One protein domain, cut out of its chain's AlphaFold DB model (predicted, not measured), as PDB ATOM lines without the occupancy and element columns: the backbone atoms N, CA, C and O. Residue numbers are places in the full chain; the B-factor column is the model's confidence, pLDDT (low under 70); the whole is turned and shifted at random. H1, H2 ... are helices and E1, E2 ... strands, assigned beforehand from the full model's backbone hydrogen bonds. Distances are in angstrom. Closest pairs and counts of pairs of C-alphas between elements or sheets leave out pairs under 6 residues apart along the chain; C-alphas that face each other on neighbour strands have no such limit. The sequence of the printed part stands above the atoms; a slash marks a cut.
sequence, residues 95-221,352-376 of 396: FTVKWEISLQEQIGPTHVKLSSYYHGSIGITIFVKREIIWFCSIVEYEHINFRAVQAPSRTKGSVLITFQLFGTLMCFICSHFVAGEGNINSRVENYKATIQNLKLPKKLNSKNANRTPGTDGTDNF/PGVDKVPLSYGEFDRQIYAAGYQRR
ATOM      1  N   PHE A  95     -41.992 -37.587  22.892       82.31
ATOM      2  CA  PHE A  95     -41.994 -36.152  22.590       82.31
ATOM      3  C   PHE A  95     -42.231 -35.900  21.100       82.31
ATOM      4  O   PHE A  95     -43.109 -35.116  20.749       82.31
ATOM      5  N   THR A  96     -41.498 -36.606  20.234       87.50
ATOM      6  CA  THR A  96     -41.640 -36.479  18.780       87.50
ATOM      7  C   THR A  96     -43.060 -36.786  18.325       87.50
ATOM      8  O   THR A  96     -43.659 -35.978  17.625       87.50
ATOM      9  N   VAL A  97     -43.645 -37.890  18.797       91.44
ATOM     10  CA  VAL A  97     -45.032 -38.242  18.466       91.44
ATOM     11  C   VAL A  97     -46.000 -37.156  18.941       91.44
ATOM     12  O   VAL A  97     -46.859 -36.725  18.178       91.44
ATOM     13  N   LYS A  98     -45.856 -36.646  20.172       93.12
ATOM     14  CA  LYS A  98     -46.708 -35.549  20.666       93.12
ATOM     15  C   LYS A  98     -46.585 -34.289  19.814       93.12
ATOM     16  O   LYS A  98     -47.609 -33.662  19.545       93.12
ATOM     17  N   TRP A  99     -45.368 -33.936  19.407       91.62
ATOM     18  CA  TRP A  99     -45.094 -32.799  18.533       91.62
ATOM     19  C   TRP A  99     -45.764 -32.961  17.165       91.62
ATOM     20  O   TRP A  99     -46.483 -32.070  16.723       91.62
ATOM     21  N   GLU A 100     -45.615 -34.122  16.534       95.69
ATOM     22  CA  GLU A 100     -46.236 -34.420  15.241       95.69
ATOM     23  C   GLU A 100     -47.768 -34.433  15.303       95.69
ATOM     24  O   GLU A 100     -48.416 -33.933  14.383       95.69
ATOM     25  N   ILE A 101     -48.362 -34.944  16.390       96.31
ATOM     26  CA  ILE A 101     -49.816 -34.868  16.607       96.31
ATOM     27  C   ILE A 101     -50.259 -33.406  16.712       96.31
ATOM     28  O   ILE A 101     -51.257 -33.037  16.096       96.31
ATOM     29  N   SER A 102     -49.528 -32.569  17.456       95.06
ATOM     30  CA  SER A 102     -49.839 -31.138  17.565       95.06
ATOM     31  C   SER A 102     -49.722 -30.426  16.213       95.06
ATOM     32  O   SER A 102     -50.579 -29.615  15.879       95.06
ATOM     33  N   LEU A 103     -48.724 -30.763  15.389       96.00
ATOM     34  CA  LEU A 103     -48.628 -30.239  14.022       96.00
ATOM     35  C   LEU A 103     -49.828 -30.661  13.167       96.00
ATOM     36  O   LEU A 103     -50.466 -29.817  12.545       96.00
ATOM     37  N   GLN A 104     -50.179 -31.948  13.168       96.44
ATOM     38  CA  GLN A 104     -51.322 -32.466  12.413       96.44
ATOM     39  C   GLN A 104     -52.655 -31.843  12.855       96.44
ATOM     40  O   GLN A 104     -53.531 -31.601  12.024       96.44
ATOM     41  N   GLU A 105     -52.817 -31.584  14.153       95.50
ATOM     42  CA  GLU A 105     -53.962 -30.880  14.729       95.50
ATOM     43  C   GLU A 105     -54.079 -29.444  14.189       95.50
ATOM     44  O   GLU A 105     -55.162 -29.046  13.745       95.50
ATOM     45  N   GLN A 106     -52.972 -28.691  14.174       94.69
ATOM     46  CA  GLN A 106     -52.947 -27.306  13.691       94.69
ATOM     47  C   GLN A 106     -53.133 -27.215  12.171       94.69
ATOM     48  O   GLN A 106     -53.941 -26.419  11.697       94.69
ATOM     49  N   ILE A 107     -52.449 -28.070  11.403       95.12
ATOM     50  CA  ILE A 107     -52.567 -28.112   9.936       95.12
ATOM     51  C   ILE A 107     -53.968 -28.591   9.514       95.12
ATOM     52  O   ILE A 107     -54.548 -28.101   8.544       95.12
ATOM     53  N   GLY A 108     -54.546 -29.528  10.265       93.31
ATOM     54  CA  GLY A 108     -55.893 -30.035  10.038       93.31
ATOM     55  C   GLY A 108     -55.990 -31.143   8.978       93.31
ATOM     56  O   GLY A 108     -54.985 -31.647   8.481       93.31
ATOM     57  N   PRO A 109     -57.222 -31.564   8.639       93.69
ATOM     58  CA  PRO A 109     -57.478 -32.807   7.901       93.69
ATOM     59  C   PRO A 109     -57.204 -32.731   6.391       93.69
ATOM     60  O   PRO A 109     -57.325 -33.735   5.695       93.69
ATOM     61  N   THR A 110     -56.879 -31.551   5.857       95.94
ATOM     62  CA  THR A 110     -56.536 -31.376   4.435       95.94
ATOM     63  C   THR A 110     -55.146 -31.916   4.109       95.94
ATOM     64  O   THR A 110     -54.857 -32.195   2.945       95.94
ATOM     65  N   HIS A 111     -54.300 -32.101   5.126       97.19
ATOM     66  CA  HIS A 111     -52.949 -32.622   4.983       97.19
ATOM     67  C   HIS A 111     -52.736 -33.877   5.826       97.19
ATOM     68  O   HIS A 111     -53.390 -34.091   6.849       97.19
ATOM     69  N   VAL A 112     -51.769 -34.675   5.397       97.50
ATOM     70  CA  VAL A 112     -51.324 -35.905   6.053       97.50
ATOM     71  C   VAL A 112     -49.804 -35.889   6.189       97.50
ATOM     72  O   VAL A 112     -49.108 -35.328   5.337       97.50
ATOM     73  N   LYS A 113     -49.276 -36.496   7.258       97.38
ATOM     74  CA  LYS A 113     -47.827 -36.664   7.437       97.38
ATOM     75  C   LYS A 113     -47.309 -37.705   6.441       97.38
ATOM     76  O   LYS A 113     -47.546 -38.897   6.635       97.38
ATOM     77  N   LEU A 114     -46.586 -37.253   5.416       96.56
ATOM     78  CA  LEU A 114     -45.925 -38.125   4.443       96.56
ATOM     79  C   LEU A 114     -44.767 -38.877   5.103       96.56
ATOM     80  O   LEU A 114     -44.664 -40.093   5.002       96.56
ATOM     81  N   SER A 115     -43.881 -38.153   5.788       96.44
ATOM     82  CA  SER A 115     -42.736 -38.760   6.464       96.44
ATOM     83  C   SER A 115     -42.125 -37.815   7.491       96.44
ATOM     84  O   SER A 115     -42.341 -36.600   7.457       96.44
ATOM     85  N   SER A 116     -41.330 -38.375   8.392       96.88
ATOM     86  CA  SER A 116     -40.472 -37.617   9.283       96.88
ATOM     87  C   SER A 116     -39.168 -38.354   9.544       96.88
ATOM     88  O   SER A 116     -39.096 -39.583   9.508       96.88
ATOM     89  N   TYR A 117     -38.114 -37.587   9.792       95.50
ATOM     90  CA  TYR A 117     -36.805 -38.126  10.120       95.50
ATOM     91  C   TYR A 117     -36.117 -37.235  11.145       95.50
ATOM     92  O   TYR A 117     -36.015 -36.023  10.960       95.50
ATOM     93  N   TYR A 118     -35.639 -37.854  12.224       92.00
ATOM     94  CA  TYR A 118     -34.995 -37.181  13.346       92.00
ATOM     95  C   TYR A 118     -33.640 -37.816  13.635       92.00
ATOM     96  O   TYR A 118     -33.501 -39.039  13.679       92.00
ATOM     97  N   HIS A 119     -32.646 -36.975  13.905       89.12
ATOM     98  CA  HIS A 119     -31.352 -37.383  14.422       89.12
ATOM     99  C   HIS A 119     -31.004 -36.528  15.640       89.12
ATOM    100  O   HIS A 119     -30.689 -35.341  15.529       89.12
ATOM    101  N   GLY A 120     -31.085 -37.138  16.824       85.81
ATOM    102  CA  GLY A 120     -30.921 -36.417  18.082       85.81
ATOM    103  C   GLY A 120     -32.004 -35.349  18.257       85.81
ATOM    104  O   GLY A 120     -33.179 -35.696  18.323       85.81
ATOM    105  N   SER A 121     -31.612 -34.077  18.358       84.19
ATOM    106  CA  SER A 121     -32.540 -32.943  18.516       84.19
ATOM    107  C   SER A 121     -32.902 -32.234  17.205       84.19
ATOM    108  O   SER A 121     -33.574 -31.210  17.242       84.19
ATOM    109  N   ILE A 122     -32.418 -32.725  16.062       89.88
ATOM    110  CA  ILE A 122     -32.679 -32.145  14.738       89.88
ATOM    111  C   ILE A 122     -33.654 -33.068  14.012       89.88
ATOM    112  O   ILE A 122     -33.495 -34.289  14.058       89.88
ATOM    113  N   GLY A 123     -34.646 -32.511  13.326       92.81
ATOM    114  CA  GLY A 123     -35.566 -33.310  12.530       92.81
ATOM    115  C   GLY A 123     -36.300 -32.523  11.463       92.81
ATOM    116  O   GLY A 123     -36.348 -31.296  11.499       92.81
ATOM    117  N   ILE A 124     -36.870 -33.265  10.518       97.62
ATOM    118  CA  ILE A 124     -37.764 -32.761   9.479       97.62
ATOM    119  C   ILE A 124     -39.049 -33.580   9.540       97.62
ATOM    120  O   ILE A 124     -39.005 -34.808   9.638       97.62
ATOM    121  N   THR A 125     -40.185 -32.899   9.429       97.81
ATOM    122  CA  THR A 125     -41.501 -33.511   9.236       97.81
ATOM    123  C   THR A 125     -42.106 -32.932   7.968       97.81
ATOM    124  O   THR A 125     -42.187 -31.713   7.830       97.81
ATOM    125  N   ILE A 126     -42.535 -33.792   7.048       98.25
ATOM    126  CA  ILE A 126     -43.174 -33.392   5.796       98.25
ATOM    127  C   ILE A 126     -44.660 -33.727   5.873       98.25
ATOM    128  O   ILE A 126     -45.045 -34.894   5.975       98.25
ATOM    129  N   PHE A 127     -45.490 -32.690   5.788       98.38
ATOM    130  CA  PHE A 127     -46.923 -32.811   5.549       98.38
ATOM    131  C   PHE A 127     -47.222 -32.453   4.096       98.38
ATOM    132  O   PHE A 127     -46.677 -31.487   3.567       98.38
ATOM    133  N   VAL A 128     -48.107 -33.217   3.466       97.69
ATOM    134  CA  VAL A 128     -48.576 -32.971   2.096       97.69
ATOM    135  C   VAL A 128     -50.091 -32.896   2.080       97.69
ATOM    136  O   VAL A 128     -50.744 -33.486   2.946       97.69
ATOM    137  N   LYS A 129     -50.673 -32.193   1.100       97.12
ATOM    138  CA  LYS A 129     -52.118 -32.289   0.866       97.12
ATOM    139  C   LYS A 129     -52.479 -33.758   0.650       97.12
ATOM    140  O   LYS A 129     -51.804 -34.467  -0.091       97.12
ATOM    141  N   ARG A 130     -53.559 -34.214   1.276       95.12
ATOM    142  CA  ARG A 130     -53.988 -35.620   1.186       95.12
ATOM    143  C   ARG A 130     -54.261 -36.085  -0.250       95.12
ATOM    144  O   ARG A 130     -54.182 -37.269  -0.522       95.12
ATOM    145  N   GLU A 131     -54.582 -35.158  -1.150       93.12
ATOM    146  CA  GLU A 131     -54.850 -35.430  -2.566       93.12
ATOM    147  C   GLU A 131     -53.573 -35.677  -3.373       93.12
ATOM    148  O   GLU A 131     -53.597 -36.455  -4.319       93.12
ATOM    149  N   ILE A 132     -52.444 -35.065  -2.990       93.62
ATOM    150  CA  ILE A 132     -51.204 -35.165  -3.776       93.62
ATOM    151  C   ILE A 132     -50.323 -36.349  -3.375       93.62
ATOM    152  O   ILE A 132     -49.311 -36.610  -4.020       93.62
ATOM    153  N   ILE A 133     -50.693 -37.071  -2.316       94.00
ATOM    154  CA  ILE A 133     -49.878 -38.152  -1.758       94.00
ATOM    155  C   ILE A 133     -49.632 -39.299  -2.748       94.00
ATOM    156  O   ILE A 133     -48.574 -39.920  -2.733       94.00
ATOM    157  N   TRP A 134     -50.581 -39.545  -3.650       93.81
ATOM    158  CA  TRP A 134     -50.487 -40.581  -4.679       93.81
ATOM    159  C   TRP A 134     -49.365 -40.318  -5.687       93.81
ATOM    160  O   TRP A 134     -48.851 -41.253  -6.290       93.81
ATOM    161  N   PHE A 135     -48.947 -39.057  -5.822       95.06
ATOM    162  CA  PHE A 135     -47.906 -38.621  -6.751       95.06
ATOM    163  C   PHE A 135     -46.522 -38.524  -6.095       95.06
ATOM    164  O   PHE A 135     -45.570 -38.055  -6.725       95.06
ATOM    165  N   CYS A 136     -46.404 -38.927  -4.826       96.12
ATOM    166  CA  CYS A 136     -45.138 -38.986  -4.111       96.12
ATOM    167  C   CYS A 136     -44.459 -40.345  -4.318       96.12
ATOM    168  O   CYS A 136     -45.071 -41.403  -4.126       96.12
ATOM    169  N   SER A 137     -43.161 -40.328  -4.619       96.19
ATOM    170  CA  SER A 137     -42.317 -41.520  -4.533       96.19
ATOM    171  C   SER A 137     -42.181 -42.018  -3.092       96.19
ATOM    172  O   SER A 137     -42.583 -41.341  -2.143       96.19
ATOM    173  N   ILE A 138     -41.513 -43.157  -2.906       95.56
ATOM    174  CA  ILE A 138     -40.940 -43.492  -1.600       95.56
ATOM    175  C   ILE A 138     -40.062 -42.341  -1.096       95.56
ATOM    176  O   ILE A 138     -39.455 -41.605  -1.883       95.56
ATOM    177  N   VAL A 139     -39.979 -42.218   0.223       97.00
ATOM    178  CA  VAL A 139     -39.161 -41.208   0.886       97.00
ATOM    179  C   VAL A 139     -37.831 -41.826   1.303       97.00
ATOM    180  O   VAL A 139     -37.798 -42.886   1.928       97.00
ATOM    181  N   GLU A 140     -36.724 -41.164   0.974       97.12
ATOM    182  CA  GLU A 140     -35.388 -41.552   1.423       97.12
ATOM    183  C   GLU A 140     -34.831 -40.521   2.411       97.12
ATOM    184  O   GLU A 140     -35.095 -39.322   2.308       97.12
ATOM    185  N   TYR A 141     -34.041 -40.994   3.372       96.44
ATOM    186  CA  TYR A 141     -33.474 -40.181   4.443       96.44
ATOM    187  C   TYR A 141     -31.974 -40.430   4.610       96.44
ATOM    188  O   TYR A 141     -31.456 -41.520   4.345       96.44
ATOM    189  N   GLU A 142     -31.271 -39.405   5.080       94.44
ATOM    190  CA  GLU A 142     -29.851 -39.461   5.417       94.44
ATOM    191  C   GLU A 142     -29.556 -38.507   6.580       94.44
ATOM    192  O   GLU A 142     -30.263 -37.523   6.793       94.44
ATOM    193  N   HIS A 143     -28.518 -38.810   7.358       94.62
ATOM    194  CA  HIS A 143     -27.959 -37.878   8.331       94.62
ATOM    195  C   HIS A 143     -26.451 -37.772   8.127       94.62
ATOM    196  O   HIS A 143     -25.785 -38.763   7.825       94.62
ATOM    197  N   ILE A 144     -25.912 -36.576   8.334       93.00
ATOM    198  CA  ILE A 144     -24.484 -36.283   8.242       93.00
ATOM    199  C   ILE A 144     -24.040 -35.683   9.574       93.00
ATOM    200  O   ILE A 144     -24.575 -34.671  10.024       93.00
ATOM    201  N   ASN A 145     -23.061 -36.322  10.212       88.75
ATOM    202  CA  ASN A 145     -22.465 -35.855  11.462       88.75
ATOM    203  C   ASN A 145     -21.253 -34.966  11.169       88.75
ATOM    204  O   ASN A 145     -20.396 -35.342  10.374       88.75
ATOM    205  N   PHE A 146     -21.139 -33.823  11.851       82.44
ATOM    206  CA  PHE A 146     -20.004 -32.903  11.663       82.44
ATOM    207  C   PHE A 146     -18.765 -33.241  12.495       82.44
ATOM    208  O   PHE A 146     -17.702 -32.669  12.268       82.44
ATOM    209  N   ARG A 147     -18.878 -34.139  13.480       67.44
ATOM    210  CA  ARG A 147     -17.756 -34.556  14.334       67.44
ATOM    211  C   ARG A 147     -17.376 -36.011  14.089       67.44
ATOM    212  O   ARG A 147     -18.224 -36.836  13.758       67.44
ATOM    213  N   ALA A 148     -16.094 -36.311  14.302       52.75
ATOM    214  CA  ALA A 148     -15.556 -37.663  14.241       52.75
ATOM    215  C   ALA A 148     -16.274 -38.613  15.218       52.75
ATOM    216  O   ALA A 148     -16.757 -38.207  16.278       52.75
ATOM    217  N   VAL A 149     -16.276 -39.900  14.860       52.09
ATOM    218  CA  VAL A 149     -17.011 -41.022  15.484       52.09
ATOM    219  C   VAL A 149     -16.849 -41.126  17.015       52.09
ATOM    220  O   VAL A 149     -17.705 -41.700  17.677       52.09
ATOM    221  N   GLN A 150     -15.795 -40.545  17.598       41.97
ATOM    222  CA  GLN A 150     -15.482 -40.636  19.031       41.97
ATOM    223  C   GLN A 150     -16.204 -39.605  19.918       41.97
ATOM    224  O   GLN A 150     -16.216 -39.763  21.135       41.97
ATOM    225  N   ALA A 151     -16.841 -38.578  19.345       48.47
ATOM    226  CA  ALA A 151     -17.651 -37.622  20.102       48.47
ATOM    227  C   ALA A 151     -18.869 -37.161  19.285       48.47
ATOM    228  O   ALA A 151     -18.930 -35.990  18.889       48.47
ATOM    229  N   PRO A 152     -19.836 -38.059  18.999       49.62
ATOM    230  CA  PRO A 152     -21.062 -37.689  18.311       49.62
ATOM    231  C   PRO A 152     -21.815 -36.668  19.167       49.62
ATOM    232  O   PRO A 152     -22.507 -37.006  20.128       49.62
ATOM    233  N   SER A 153     -21.675 -35.386  18.829       50.91
ATOM    234  CA  SER A 153     -22.584 -34.374  19.337       50.91
ATOM    235  C   SER A 153     -23.938 -34.669  18.714       50.91
ATOM    236  O   SER A 153     -24.162 -34.354  17.548       50.91
ATOM    237  N   ARG A 154     -24.852 -35.247  19.497       57.56
ATOM    238  CA  ARG A 154     -26.233 -35.556  19.081       57.56
ATOM    239  C   ARG A 154     -27.056 -34.317  18.677       57.56
ATOM    240  O   ARG A 154     -28.252 -34.430  18.454       57.56
ATOM    241  N   THR A 155     -26.448 -33.134  18.637       67.19
ATOM    242  CA  THR A 155     -27.105 -31.842  18.423       67.19
ATOM    243  C   THR A 155     -26.569 -31.064  17.222       67.19
ATOM    244  O   THR A 155     -27.142 -30.030  16.907       67.19
ATOM    245  N   LYS A 156     -25.484 -31.507  16.565       84.50
ATOM    246  CA  LYS A 156     -24.870 -30.801  15.427       84.50
ATOM    247  C   LYS A 156     -24.680 -31.756  14.257       84.50
ATOM    248  O   LYS A 156     -23.986 -32.764  14.385       84.50
ATOM    249  N   GLY A 157     -25.288 -31.426  13.130       92.75
ATOM    250  CA  GLY A 157     -25.312 -32.263  11.940       92.75
ATOM    251  C   GLY A 157     -26.334 -31.753  10.935       92.75
ATOM    252  O   GLY A 157     -26.935 -30.695  11.136       92.75
ATOM    253  N   SER A 158     -26.539 -32.538   9.887       95.94
ATOM    254  CA  SER A 158     -27.588 -32.333   8.890       95.94
ATOM    255  C   SER A 158     -28.485 -33.562   8.845       95.94
ATOM    256  O   SER A 158     -27.981 -34.683   8.793       95.94
ATOM    257  N   VAL A 159     -29.799 -33.363   8.846       96.56
ATOM    258  CA  VAL A 159     -30.793 -34.394   8.525       96.56
ATOM    259  C   VAL A 159     -31.420 -34.066   7.183       96.56
ATOM    260  O   VAL A 159     -31.608 -32.895   6.850       96.56
ATOM    261  N   LEU A 160     -31.709 -35.098   6.402       97.62
ATOM    262  CA  LEU A 160     -32.172 -34.946   5.036       97.62
ATOM    263  C   LEU A 160     -33.376 -35.834   4.773       97.62
ATOM    264  O   LEU A 160     -33.404 -36.987   5.208       97.62
ATOM    265  N   ILE A 161     -34.325 -35.297   4.013       98.38
ATOM    266  CA  ILE A 161     -35.452 -36.029   3.442       98.38
ATOM    267  C   ILE A 161     -35.506 -35.722   1.946       98.38
ATOM    268  O   ILE A 161     -35.493 -34.558   1.547       98.38
ATOM    269  N   THR A 162     -35.594 -36.755   1.114       98.12
ATOM    270  CA  THR A 162     -35.826 -36.609  -0.325       98.12
ATOM    271  C   THR A 162     -36.971 -37.492  -0.786       98.12
ATOM    272  O   THR A 162     -37.149 -38.613  -0.309       98.12
ATOM    273  N   PHE A 163     -37.748 -36.965  -1.722       97.44
ATOM    274  CA  PHE A 163     -38.759 -37.696  -2.466       97.44
ATOM    275  C   PHE A 163     -38.996 -36.987  -3.798       97.44
ATOM    276  O   PHE A 163     -38.661 -35.813  -3.982       97.44
ATOM    277  N   GLN A 164     -39.566 -37.715  -4.743       96.31
ATOM    278  CA  GLN A 164     -40.013 -37.189  -6.017       96.31
ATOM    279  C   GLN A 164     -41.513 -36.906  -5.936       96.31
ATOM    280  O   GLN A 164     -42.283 -37.759  -5.499       96.31
ATOM    281  N   LEU A 165     -41.912 -35.707  -6.352       96.12
ATOM    282  CA  LEU A 165     -43.306 -35.329  -6.560       96.12
ATOM    283  C   LEU A 165     -43.531 -35.214  -8.068       96.12
ATOM    284  O   LEU A 165     -42.878 -34.400  -8.727       96.12
ATOM    285  N   PHE A 166     -44.407 -36.055  -8.622       94.38
ATOM    286  CA  PHE A 166     -44.528 -36.261 -10.070       94.38
ATOM    287  C   PHE A 166     -43.165 -36.557 -10.718       94.38
ATOM    288  O   PHE A 166     -42.591 -37.614 -10.479       94.38
ATOM    289  N   GLY A 167     -42.633 -35.658 -11.550       92.38
ATOM    290  CA  GLY A 167     -41.333 -35.765 -12.221       92.38
ATOM    291  C   GLY A 167     -40.253 -34.842 -11.655       92.38
ATOM    292  O   GLY A 167     -39.218 -34.655 -12.304       92.38
ATOM    293  N   THR A 168     -40.493 -34.233 -10.491       95.31
ATOM    294  CA  THR A 168     -39.562 -33.307  -9.838       95.31
ATOM    295  C   THR A 168     -38.993 -33.932  -8.572       95.31
ATOM    296  O   THR A 168     -39.718 -34.193  -7.611       95.31
ATOM    297  N   LEU A 169     -37.680 -34.156  -8.556       96.31
ATOM    298  CA  LEU A 169     -36.976 -34.707  -7.400       96.31
ATOM    299  C   LEU A 169     -36.572 -33.593  -6.421       96.31
ATOM    300  O   LEU A 169     -35.769 -32.721  -6.765       96.31
ATOM    301  N   MET A 170     -37.092 -33.646  -5.195       97.69
ATOM    302  CA  MET A 170     -36.904 -32.614  -4.172       97.69
ATOM    303  C   MET A 170     -36.049 -33.125  -3.008       97.69
ATOM    304  O   MET A 170     -36.167 -34.283  -2.599       97.69
ATOM    305  N   CYS A 171     -35.209 -32.260  -2.443       98.12
ATOM    306  CA  CYS A 171     -34.432 -32.534  -1.234       98.12
ATOM    307  C   CYS A 171     -34.629 -31.432  -0.197       98.12
ATOM    308  O   CYS A 171     -34.573 -30.247  -0.518       98.12
ATOM    309  N   PHE A 172     -34.829 -31.840   1.049       98.81
ATOM    310  CA  PHE A 172     -34.972 -30.969   2.205       98.81
ATOM    311  C   PHE A 172     -33.841 -31.286   3.175       98.81
ATOM    312  O   PHE A 172     -33.723 -32.423   3.632       98.81
ATOM    313  N   ILE A 173     -33.012 -30.292   3.473       98.69
ATOM    314  CA  ILE A 173     -31.840 -30.402   4.340       98.69
ATOM    315  C   ILE A 173     -32.064 -29.489   5.539       98.69
ATOM    316  O   ILE A 173     -32.221 -28.285   5.371       98.69
ATOM    317  N   CYS A 174     -32.064 -30.054   6.744       98.38
ATOM    318  CA  CYS A 174     -32.118 -29.297   7.988       98.38
ATOM    319  C   CYS A 174     -30.792 -29.456   8.724       98.38
ATOM    320  O   CYS A 174     -30.412 -30.577   9.078       98.38
ATOM    321  N   SER A 175     -30.084 -28.353   8.943       97.88
ATOM    322  CA  SER A 175     -28.769 -28.360   9.579       97.88
ATOM    323  C   SER A 175     -28.749 -27.581  10.882       97.88
ATOM    324  O   SER A 175     -29.420 -26.567  11.039       97.88
ATOM    325  N   HIS A 176     -27.904 -28.041  11.801       96.31
ATOM    326  CA  HIS A 176     -27.523 -27.300  12.993       96.31
ATOM    327  C   HIS A 176     -25.999 -27.191  13.022       96.31
ATOM    328  O   HIS A 176     -25.304 -28.129  13.432       96.31
ATOM    329  N   PHE A 177     -25.475 -26.077  12.517       96.00
ATOM    330  CA  PHE A 177     -24.035 -25.853  12.383       96.00
ATOM    331  C   PHE A 177     -23.392 -25.473  13.717       96.00
ATOM    332  O   PHE A 177     -24.057 -25.190  14.713       96.00
ATOM    333  N   VAL A 178     -22.062 -25.518  13.762       94.44
ATOM    334  CA  VAL A 178     -21.286 -25.117  14.937       94.44
ATOM    335  C   VAL A 178     -21.598 -23.678  15.376       94.44
ATOM    336  O   VAL A 178     -21.553 -22.727  14.594       94.44
ATOM    337  N   ALA A 179     -21.897 -23.535  16.668       92.31
ATOM    338  CA  ALA A 179     -22.261 -22.269  17.293       92.31
ATOM    339  C   ALA A 179     -21.034 -21.466  17.743       92.31
ATOM    340  O   ALA A 179     -19.941 -22.010  17.917       92.31
ATOM    341  N   GLY A 180     -21.247 -20.182  18.025       89.62
ATOM    342  CA  GLY A 180     -20.259 -19.303  18.649       89.62
ATOM    343  C   GLY A 180     -19.498 -18.408  17.672       89.62
ATOM    344  O   GLY A 180     -19.362 -18.702  16.480       89.62
ATOM    345  N   GLU A 181     -19.016 -17.298  18.221       90.50
ATOM    346  CA  GLU A 181     -18.192 -16.300  17.537       90.50
ATOM    347  C   GLU A 181     -16.844 -16.895  17.112       90.50
ATOM    348  O   GLU A 181     -16.319 -17.798  17.763       90.50
ATOM    349  N   GLY A 182     -16.304 -16.424  15.986       93.31
ATOM    350  CA  GLY A 182     -15.026 -16.898  15.438       93.31
ATOM    351  C   GLY A 182     -15.078 -18.255  14.719       93.31
ATOM    352  O   GLY A 182     -14.099 -18.644  14.090       93.31
ATOM    353  N   ASN A 183     -16.216 -18.958  14.734       95.94
ATOM    354  CA  ASN A 183     -16.365 -20.282  14.114       95.94
ATOM    355  C   ASN A 183     -16.859 -20.250  12.652       95.94
ATOM    356  O   ASN A 183     -17.333 -21.269  12.146       95.94
ATOM    357  N   ILE A 184     -16.729 -19.116  11.953       97.44
ATOM    358  CA  ILE A 184     -17.188 -18.943  10.561       97.44
ATOM    359  C   ILE A 184     -16.607 -20.008   9.618       97.44
ATOM    360  O   ILE A 184     -17.346 -20.666   8.889       97.44
ATOM    361  N   ASN A 185     -15.300 -20.277   9.709       97.44
ATOM    362  CA  ASN A 185     -14.644 -21.302   8.895       97.44
ATOM    363  C   ASN A 185     -15.166 -22.703   9.232       97.44
ATOM    364  O   ASN A 185     -15.390 -23.512   8.340       97.44
ATOM    365  N   SER A 186     -15.428 -22.994  10.507       96.94
ATOM    366  CA  SER A 186     -15.983 -24.285  10.910       96.94
ATOM    367  C   SER A 186     -17.427 -24.480  10.426       96.94
ATOM    368  O   SER A 186     -17.796 -25.605  10.093       96.94
ATOM    369  N   ARG A 187     -18.231 -23.411  10.317       97.62
ATOM    370  CA  ARG A 187     -19.558 -23.454   9.670       97.62
ATOM    371  C   ARG A 187     -19.448 -23.736   8.171       97.62
ATOM    372  O   ARG A 187     -20.174 -24.586   7.660       97.62
ATOM    373  N   VAL A 188     -18.491 -23.108   7.485       98.25
ATOM    374  CA  VAL A 188     -18.176 -23.412   6.077       98.25
ATOM    375  C   VAL A 188     -17.759 -24.881   5.909       98.25
ATOM    376  O   VAL A 188     -18.231 -25.551   4.993       98.25
ATOM    377  N   GLU A 189     -16.951 -25.431   6.817       96.81
ATOM    378  CA  GLU A 189     -16.599 -26.857   6.793       96.81
ATOM    379  C   GLU A 189     -17.799 -27.777   7.097       96.81
ATOM    380  O   GLU A 189     -17.893 -28.862   6.529       96.81
ATOM    381  N   ASN A 190     -18.769 -27.362   7.926       96.56
ATOM    382  CA  ASN A 190     -20.026 -28.107   8.130       96.56
ATOM    383  C   ASN A 190     -20.882 -28.147   6.849       96.56
ATOM    384  O   ASN A 190     -21.416 -29.204   6.492       96.56
ATOM    385  N   TYR A 191     -20.963 -27.028   6.124       97.94
ATOM    386  CA  TYR A 191     -21.576 -26.968   4.795       97.94
ATOM    387  C   TYR A 191     -20.878 -27.923   3.813       97.94
ATOM    388  O   TYR A 191     -21.531 -28.804   3.249       97.94
ATOM    389  N   LYS A 192     -19.547 -27.821   3.672       96.19
ATOM    390  CA  LYS A 192     -18.755 -28.675   2.769       96.19
ATOM    391  C   LYS A 192     -18.910 -30.157   3.099       96.19
ATOM    392  O   LYS A 192     -19.162 -30.963   2.207       96.19
ATOM    393  N   ALA A 193     -18.834 -30.509   4.382       94.44
ATOM    394  CA  ALA A 193     -19.040 -31.877   4.835       94.44
ATOM    395  C   ALA A 193     -20.435 -32.398   4.465       94.44
ATOM    396  O   ALA A 193     -20.560 -33.565   4.099       94.44
ATOM    397  N   THR A 194     -21.473 -31.555   4.522       95.75
ATOM    398  CA  THR A 194     -22.829 -31.944   4.109       95.75
ATOM    399  C   THR A 194     -22.880 -32.241   2.612       95.75
ATOM    400  O   THR A 194     -23.275 -33.341   2.238       95.75
ATOM    401  N   ILE A 195     -22.433 -31.322   1.750       95.31
ATOM    402  CA  ILE A 195     -22.532 -31.519   0.293       95.31
ATOM    403  C   ILE A 195     -21.646 -32.660  -0.223       95.31
ATOM    404  O   ILE A 195     -22.036 -33.356  -1.154       95.31
ATOM    405  N   GLN A 196     -20.482 -32.892   0.393       92.50
ATOM    406  CA  GLN A 196     -19.531 -33.924  -0.039       92.50
ATOM    407  C   GLN A 196     -19.931 -35.331   0.416       92.50
ATOM    408  O   GLN A 196     -19.618 -36.311  -0.258       92.50
ATOM    409  N   ASN A 197     -20.597 -35.451   1.571       91.81
ATOM    410  CA  ASN A 197     -20.998 -36.746   2.127       91.81
ATOM    411  C   ASN A 197     -22.450 -37.126   1.811       91.81
ATOM    412  O   ASN A 197     -22.873 -38.218   2.191       91.81
ATOM    413  N   LEU A 198     -23.193 -36.261   1.116       91.81
ATOM    414  CA  LEU A 198     -24.553 -36.517   0.659       91.81
ATOM    415  C   LEU A 198     -24.574 -37.612  -0.416       91.81
ATOM    416  O   LEU A 198     -24.012 -37.454  -1.498       91.81
ATOM    417  N   LYS A 199     -25.231 -38.740  -0.122       90.50
ATOM    418  CA  LYS A 199     -25.281 -39.928  -0.995       90.50
ATOM    419  C   LYS A 199     -26.667 -40.212  -1.563       90.50
ATOM    420  O   LYS A 199     -26.806 -41.197  -2.295       90.50
ATOM    421  N   LEU A 200     -27.662 -39.398  -1.227       91.75
ATOM    422  CA  LEU A 200     -29.013 -39.446  -1.784       91.75
ATOM    423  C   LEU A 200     -29.101 -38.826  -3.199       91.75
ATOM    424  O   LEU A 200     -28.278 -37.973  -3.541       91.75
ATOM    425  N   PRO A 201     -30.114 -39.219  -4.001       92.50
ATOM    426  CA  PRO A 201     -31.002 -40.374  -3.783       92.50
ATOM    427  C   PRO A 201     -30.266 -41.713  -4.010       92.50
ATOM    428  O   PRO A 201     -29.215 -41.746  -4.657       92.50
ATOM    429  N   LYS A 202     -30.795 -42.822  -3.467       89.50
ATOM    430  CA  LYS A 202     -30.234 -44.181  -3.669       89.50
ATOM    431  C   LYS A 202     -31.135 -45.050  -4.537       89.50
ATOM    432  O   LYS A 202     -30.623 -45.810  -5.352       89.50
ATOM    433  N   LYS A 203     -32.450 -44.961  -4.339       87.06
ATOM    434  CA  LYS A 203     -33.459 -45.750  -5.066       87.06
ATOM    435  C   LYS A 203     -34.237 -44.934  -6.094       87.06
ATOM    436  O   LYS A 203     -34.881 -45.518  -6.960       87.06
ATOM    437  N   LEU A 204     -34.212 -43.607  -5.984       84.25
ATOM    438  CA  LEU A 204     -34.871 -42.711  -6.930       84.25
ATOM    439  C   LEU A 204     -33.924 -42.351  -8.079       84.25
ATOM    440  O   LEU A 204     -32.705 -42.278  -7.905       84.25
ATOM    441  N   ASN A 205     -34.492 -42.112  -9.261       73.69
ATOM    442  CA  ASN A 205     -33.720 -41.774 -10.451       73.69
ATOM    443  C   ASN A 205     -33.056 -40.397 -10.282       73.69
ATOM    444  O   ASN A 205     -33.714 -39.364 -10.394       73.69
ATOM    445  N   SER A 206     -31.738 -40.372 -10.061       70.44
ATOM    446  CA  SER A 206     -30.941 -39.153 -10.239       70.44
ATOM    447  C   SER A 206     -30.576 -39.009 -11.712       70.44
ATOM    448  O   SER A 206     -29.990 -39.915 -12.305       70.44
ATOM    449  N   LYS A 207     -30.850 -37.840 -12.303       64.19
ATOM    450  CA  LYS A 207     -30.372 -37.503 -13.656       64.19
ATOM    451  C   LYS A 207     -28.836 -37.419 -13.736       64.19
ATOM    452  O   LYS A 207     -28.291 -37.470 -14.832       64.19
ATOM    453  N   ASN A 208     -28.148 -37.344 -12.592       58.81
ATOM    454  CA  ASN A 208     -26.688 -37.323 -12.478       58.81
ATOM    455  C   ASN A 208     -26.173 -38.666 -11.925       58.81
ATOM    456  O   ASN A 208     -25.583 -38.733 -10.848       58.81
ATOM    457  N   ALA A 209     -26.417 -39.763 -12.649       52.56
ATOM    458  CA  ALA A 209     -25.974 -41.105 -12.246       52.56
ATOM    459  C   ALA A 209     -24.436 -41.271 -12.233       52.56
ATOM    460  O   ALA A 209     -23.909 -42.146 -11.545       52.56
ATOM    461  N   ASN A 210     -23.704 -40.402 -12.938       50.97
ATOM    462  CA  ASN A 210     -22.246 -40.445 -13.036       50.97
ATOM    463  C   ASN A 210     -21.605 -39.570 -11.950       50.97
ATOM    464  O   ASN A 210     -21.261 -38.412 -12.175       50.97
ATOM    465  N   ARG A 211     -21.468 -40.138 -10.749       55.47
ATOM    466  CA  ARG A 211     -20.822 -39.494  -9.598       55.47
ATOM    467  C   ARG A 211     -19.320 -39.341  -9.844       55.47
ATOM    468  O   ARG A 211     -18.607 -40.342  -9.889       55.47
ATOM    469  N   THR A 212     -18.813 -38.114  -9.903       56.81
ATOM    470  CA  THR A 212     -17.384 -37.866  -9.656       56.81
ATOM    471  C   THR A 212     -17.197 -37.620  -8.154       56.81
ATOM    472  O   THR A 212     -17.886 -36.757  -7.600       56.81
ATOM    473  N   PRO A 213     -16.325 -38.364  -7.450       55.47
ATOM    474  CA  PRO A 213     -15.974 -38.053  -6.066       55.47
ATOM    475  C   PRO A 213     -15.528 -36.590  -5.925       55.47
ATOM    476  O   PRO A 213     -14.746 -36.110  -6.740       55.47
ATOM    477  N   GLY A 214     -16.033 -35.881  -4.910       61.16
ATOM    478  CA  GLY A 214     -15.727 -34.460  -4.681       61.16
ATOM    479  C   GLY A 214     -16.689 -33.458  -5.336       61.16
ATOM    480  O   GLY A 214     -16.428 -32.259  -5.281       61.16
ATOM    481  N   THR A 215     -17.792 -33.923  -5.926       77.62
ATOM    482  CA  THR A 215     -18.869 -33.066  -6.457       77.62
ATOM    483  C   THR A 215     -19.871 -32.656  -5.375       77.62
ATOM    484  O   THR A 215     -19.966 -33.292  -4.323       77.62
ATOM    485  N   ASP A 216     -20.601 -31.568  -5.619       90.94
ATOM    486  CA  ASP A 216     -21.680 -31.102  -4.750       90.94
ATOM    487  C   ASP A 216     -22.880 -32.060  -4.856       90.94
ATOM    488  O   ASP A 216     -23.585 -32.101  -5.863       90.94
ATOM    489  N   GLY A 217     -23.132 -32.843  -3.803       91.88
ATOM    490  CA  GLY A 217     -24.231 -33.808  -3.775       91.88
ATOM    491  C   GLY A 217     -25.620 -33.179  -3.937       91.88
ATOM    492  O   GLY A 217     -26.567 -33.892  -4.274       91.88
ATOM    493  N   THR A 218     -25.762 -31.862  -3.741       95.00
ATOM    494  CA  THR A 218     -27.026 -31.143  -3.968       95.00
ATOM    495  C   THR A 218     -27.393 -31.056  -5.453       95.00
ATOM    496  O   THR A 218     -28.573 -30.936  -5.780       95.00
ATOM    497  N   ASP A 219     -26.431 -31.237  -6.364       92.81
ATOM    498  CA  ASP A 219     -26.675 -31.256  -7.813       92.81
ATOM    499  C   ASP A 219     -27.475 -32.484  -8.270       92.81
ATOM    500  O   ASP A 219     -27.971 -32.535  -9.398       92.81
ATOM    501  N   ASN A 220     -27.644 -33.490  -7.406       91.75
ATOM    502  CA  ASN A 220     -28.442 -34.676  -7.713       91.75
ATOM    503  C   ASN A 220     -29.948 -34.405  -7.762       91.75
ATOM    504  O   ASN A 220     -30.683 -35.200  -8.346       91.75
ATOM    505  N   PHE A 221     -30.410 -33.285  -7.211       94.81
ATOM    506  CA  PHE A 221     -31.831 -32.976  -7.080       94.81
ATOM    507  C   PHE A 221     -32.267 -31.939  -8.114       94.81
ATOM    508  O   PHE A 221     -31.450 -31.236  -8.714       94.81
ATOM    509  N   PRO A 352     -44.272 -33.043 -15.065       91.88
ATOM    510  CA  PRO A 352     -44.891 -34.355 -15.220       91.88
ATOM    511  C   PRO A 352     -43.880 -35.485 -14.988       91.88
ATOM    512  O   PRO A 352     -42.709 -35.375 -15.365       91.88
ATOM    513  N   GLY A 353     -44.337 -36.558 -14.344       87.56
ATOM    514  CA  GLY A 353     -43.547 -37.753 -14.052       87.56
ATOM    515  C   GLY A 353     -44.021 -38.978 -14.827       87.56
ATOM    516  O   GLY A 353     -44.969 -38.908 -15.602       87.56
ATOM    517  N   VAL A 354     -43.348 -40.104 -14.594       87.56
ATOM    518  CA  VAL A 354     -43.774 -41.438 -15.042       87.56
ATOM    519  C   VAL A 354     -43.594 -42.427 -13.895       87.56
ATOM    520  O   VAL A 354     -42.639 -42.301 -13.123       87.56
ATOM    521  N   ASP A 355     -44.423 -43.467 -13.849       88.12
ATOM    522  CA  ASP A 355     -44.474 -44.449 -12.749       88.12
ATOM    523  C   ASP A 355     -43.342 -45.496 -12.802       88.12
ATOM    524  O   ASP A 355     -43.479 -46.644 -12.391       88.12
ATOM    525  N   LYS A 356     -42.174 -45.097 -13.316       86.81
ATOM    526  CA  LYS A 356     -40.949 -45.915 -13.360       86.81
ATOM    527  C   LYS A 356     -40.081 -45.758 -12.107       86.81
ATOM    528  O   LYS A 356     -38.972 -46.288 -12.065       86.81
ATOM    529  N   VAL A 357     -40.542 -44.993 -11.120       87.31
ATOM    530  CA  VAL A 357     -39.893 -44.824  -9.813       87.31
ATOM    531  C   VAL A 357     -40.724 -45.519  -8.735       87.31
ATOM    532  O   VAL A 357     -41.942 -45.586  -8.875       87.31
ATOM    533  N   PRO A 358     -40.119 -46.023  -7.645       91.25
ATOM    534  CA  PRO A 358     -40.891 -46.597  -6.548       91.25
ATOM    535  C   PRO A 358     -41.824 -45.544  -5.932       91.25
ATOM    536  O   PRO A 358     -41.351 -44.542  -5.391       91.25
ATOM    537  N   LEU A 359     -43.137 -45.767  -6.013       91.38
ATOM    538  CA  LEU A 359     -44.163 -44.880  -5.460       91.38
ATOM    539  C   LEU A 359     -44.462 -45.187  -3.989       91.38
ATOM    540  O   LEU A 359     -44.265 -46.309  -3.525       91.38
ATOM    541  N   SER A 360     -44.949 -44.182  -3.257       89.19
ATOM    542  CA  SER A 360     -45.475 -44.355  -1.892       89.19
ATOM    543  C   SER A 360     -46.890 -44.945  -1.868       89.19
ATOM    544  O   SER A 360     -47.347 -45.381  -0.817       89.19
ATOM    545  N   TYR A 361     -47.600 -44.940  -3.003       87.69
ATOM    546  CA  TYR A 361     -48.970 -45.451  -3.148       87.69
ATOM    547  C   TYR A 361     -49.947 -44.938  -2.075       87.69
ATOM    548  O   TYR A 361     -50.803 -45.675  -1.584       87.69
ATOM    549  N   GLY A 362     -49.812 -43.666  -1.689       89.06
ATOM    550  CA  GLY A 362     -50.685 -43.051  -0.692       89.06
ATOM    551  C   GLY A 362     -50.424 -43.493   0.749       89.06
ATOM    552  O   GLY A 362     -51.299 -43.336   1.603       89.06
ATOM    553  N   GLU A 363     -49.248 -44.049   1.042       89.12
ATOM    554  CA  GLU A 363     -48.828 -44.371   2.403       89.12
ATOM    555  C   GLU A 363     -48.564 -43.097   3.224       89.12
ATOM    556  O   GLU A 363     -47.761 -42.246   2.849       89.12
ATOM    557  N   PHE A 364     -49.229 -42.980   4.377       92.62
ATOM    558  CA  PHE A 364     -49.010 -41.925   5.371       92.62
ATOM    559  C   PHE A 364     -49.210 -42.456   6.789       92.62
ATOM    560  O   PHE A 364     -49.809 -43.515   7.008       92.62
ATOM    561  N   ASP A 365     -48.790 -41.665   7.774       92.38
ATOM    562  CA  ASP A 365     -49.005 -41.989   9.182       92.38
ATOM    563  C   ASP A 365     -50.470 -41.770   9.607       92.38
ATOM    564  O   ASP A 365     -50.901 -40.681  10.005       92.38
ATOM    565  N   ARG A 366     -51.253 -42.849   9.525       92.31
ATOM    566  CA  ARG A 366     -52.671 -42.867   9.906       92.31
ATOM    567  C   ARG A 366     -52.895 -42.607  11.396       92.31
ATOM    568  O   ARG A 366     -53.949 -42.081  11.748       92.31
ATOM    569  N   GLN A 367     -51.946 -42.973  12.261       93.75
ATOM    570  CA  GLN A 367     -52.091 -42.808  13.710       93.75
ATOM    571  C   GLN A 367     -51.982 -41.332  14.090       93.75
ATOM    572  O   GLN A 367     -52.849 -40.818  14.796       93.75
ATOM    573  N   ILE A 368     -50.975 -40.638  13.553       94.06
ATOM    574  CA  ILE A 368     -50.813 -39.192  13.731       94.06
ATOM    575  C   ILE A 368     -52.021 -38.443  13.161       94.06
ATOM    576  O   ILE A 368     -52.583 -37.594  13.854       94.06
ATOM    577  N   TYR A 369     -52.475 -38.801  11.953       95.00
ATOM    578  CA  TYR A 369     -53.673 -38.212  11.341       95.00
ATOM    579  C   TYR A 369     -54.917 -38.356  12.226       95.00
ATOM    580  O   TYR A 369     -55.583 -37.364  12.533       95.00
ATOM    581  N   ALA A 370     -55.213 -39.578  12.680       92.50
ATOM    582  CA  ALA A 370     -56.370 -39.852  13.527       92.50
ATOM    583  C   ALA A 370     -56.288 -39.113  14.871       92.50
ATOM    584  O   ALA A 370     -57.273 -38.508  15.293       92.50
ATOM    585  N   ALA A 371     -55.118 -39.104  15.516       92.56
ATOM    586  CA  ALA A 371     -54.917 -38.419  16.790       92.56
ATOM    587  C   ALA A 371     -55.072 -36.893  16.660       92.56
ATOM    588  O   ALA A 371     -55.755 -36.271  17.476       92.56
ATOM    589  N   GLY A 372     -54.496 -36.285  15.617       92.50
ATOM    590  CA  GLY A 372     -54.655 -34.854  15.349       92.50
ATOM    591  C   GLY A 372     -56.112 -34.490  15.054       92.50
ATOM    592  O   GLY A 372     -56.632 -33.508  15.581       92.50
ATOM    593  N   TYR A 373     -56.815 -35.324  14.280       90.12
ATOM    594  CA  TYR A 373     -58.243 -35.149  14.014       90.12
ATOM    595  C   TYR A 373     -59.093 -35.234  15.291       90.12
ATOM    596  O   TYR A 373     -59.956 -34.382  15.508       90.12
ATOM    597  N   GLN A 374     -58.828 -36.212  16.162       91.38
ATOM    598  CA  GLN A 374     -59.528 -36.370  17.440       91.38
ATOM    599  C   GLN A 374     -59.369 -35.144  18.344       91.38
ATOM    600  O   GLN A 374     -60.366 -34.668  18.888       91.38
ATOM    601  N   ARG A 375     -58.157 -34.580  18.463       90.31
ATOM    602  CA  ARG A 375     -57.934 -33.368  19.269       90.31
ATOM    603  C   ARG A 375     -58.760 -32.175  18.784       90.31
ATOM    604  O   ARG A 375     -59.406 -31.512  19.593       90.31
ATOM    605  N   ARG A 376     -58.854 -31.971  17.463       89.69
ATOM    606  CA  ARG A 376     -59.702 -30.910  16.882       89.69
ATOM    607  C   ARG A 376     -61.181 -31.102  17.207       89.69
ATOM    608  O   ARG A 376     -61.884 -30.121  17.435       89.69
TER     609      ARG A 376
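Overview. This is residues 95 to 221 and 352 to 376 of the 396 residues of a protein of Brachionus plicatilis (UniProt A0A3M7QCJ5). Two sheets sit face to face as a small sandwich: the hairpin E1 E2 and the meander E3 E4 E5. H1 and H4 pack on the far side of the hairpin, H2 covers part of the outer face of the meander, and residues 180 to 185 stick out. The printed part has 152 residues, in the order H1 E1 E2 E3 E4 E5 H2 H3 H4; the class is mixed, and both sheets are antiparallel. It is compact, with radius of gyration of the C-alphas 17.3 A and spans of 47 by 37 by 24 A.

Along the chain. H1, residues 95 to 107, begins at C-alpha 95 (-41.994, -36.152, 22.590). E1, 111 to 119, bends by 51 degrees at residue 114; E2 is 122 to 129 and E3 140 to 145. E4, 157 to 165, measures 26.0 A, and E5, 168 to 176, 26.5 A. H2, 184 to 197, measures 20.1 A; H3 is 217 to 220. H4, 366 to 376, ends at C-alpha 376 (-59.702, -30.910, 16.882).

Arrangement. In the meander, each strand the antiparallel neighbour of the one before, N 142 and O 160 are 3.2 A apart and N 161 and O 172 3.0 A. In the hairpin E1 E2, N 117 and O 124 are 2.9 A apart. The sheets' facing parts are 9.3 A centre to centre; the closest C-alphas of E2 and E4, Gly 123 and Val 159, are 6.3 A apart. H1 touches H4 at a steep tilt of 62 degrees, with the C-alphas of Glu 105 and Gly 372 4.1 A apart. H2 is on one face of E3 E4 E5, two layers, at a height of 9.3 A over the sheet. H2 touches H3 with residues 195 to 197 alone, the C-alphas of Ile 195 and Gly 217 5.0 A apart; H3 only grazes the sheet. Every O i to N i+4 pair is within hydrogen-bond range in H1, H2 and H4; H3 is too short for one.

Size, cuts and confidence. Residues 222 to 351 are not printed, and C-alphas 221 and 352 are 15.5 A apart. The links E3 to E4 and H2 to H3 are long. Residues 147 to 155 and 207 to 214 have pLDDT under 70.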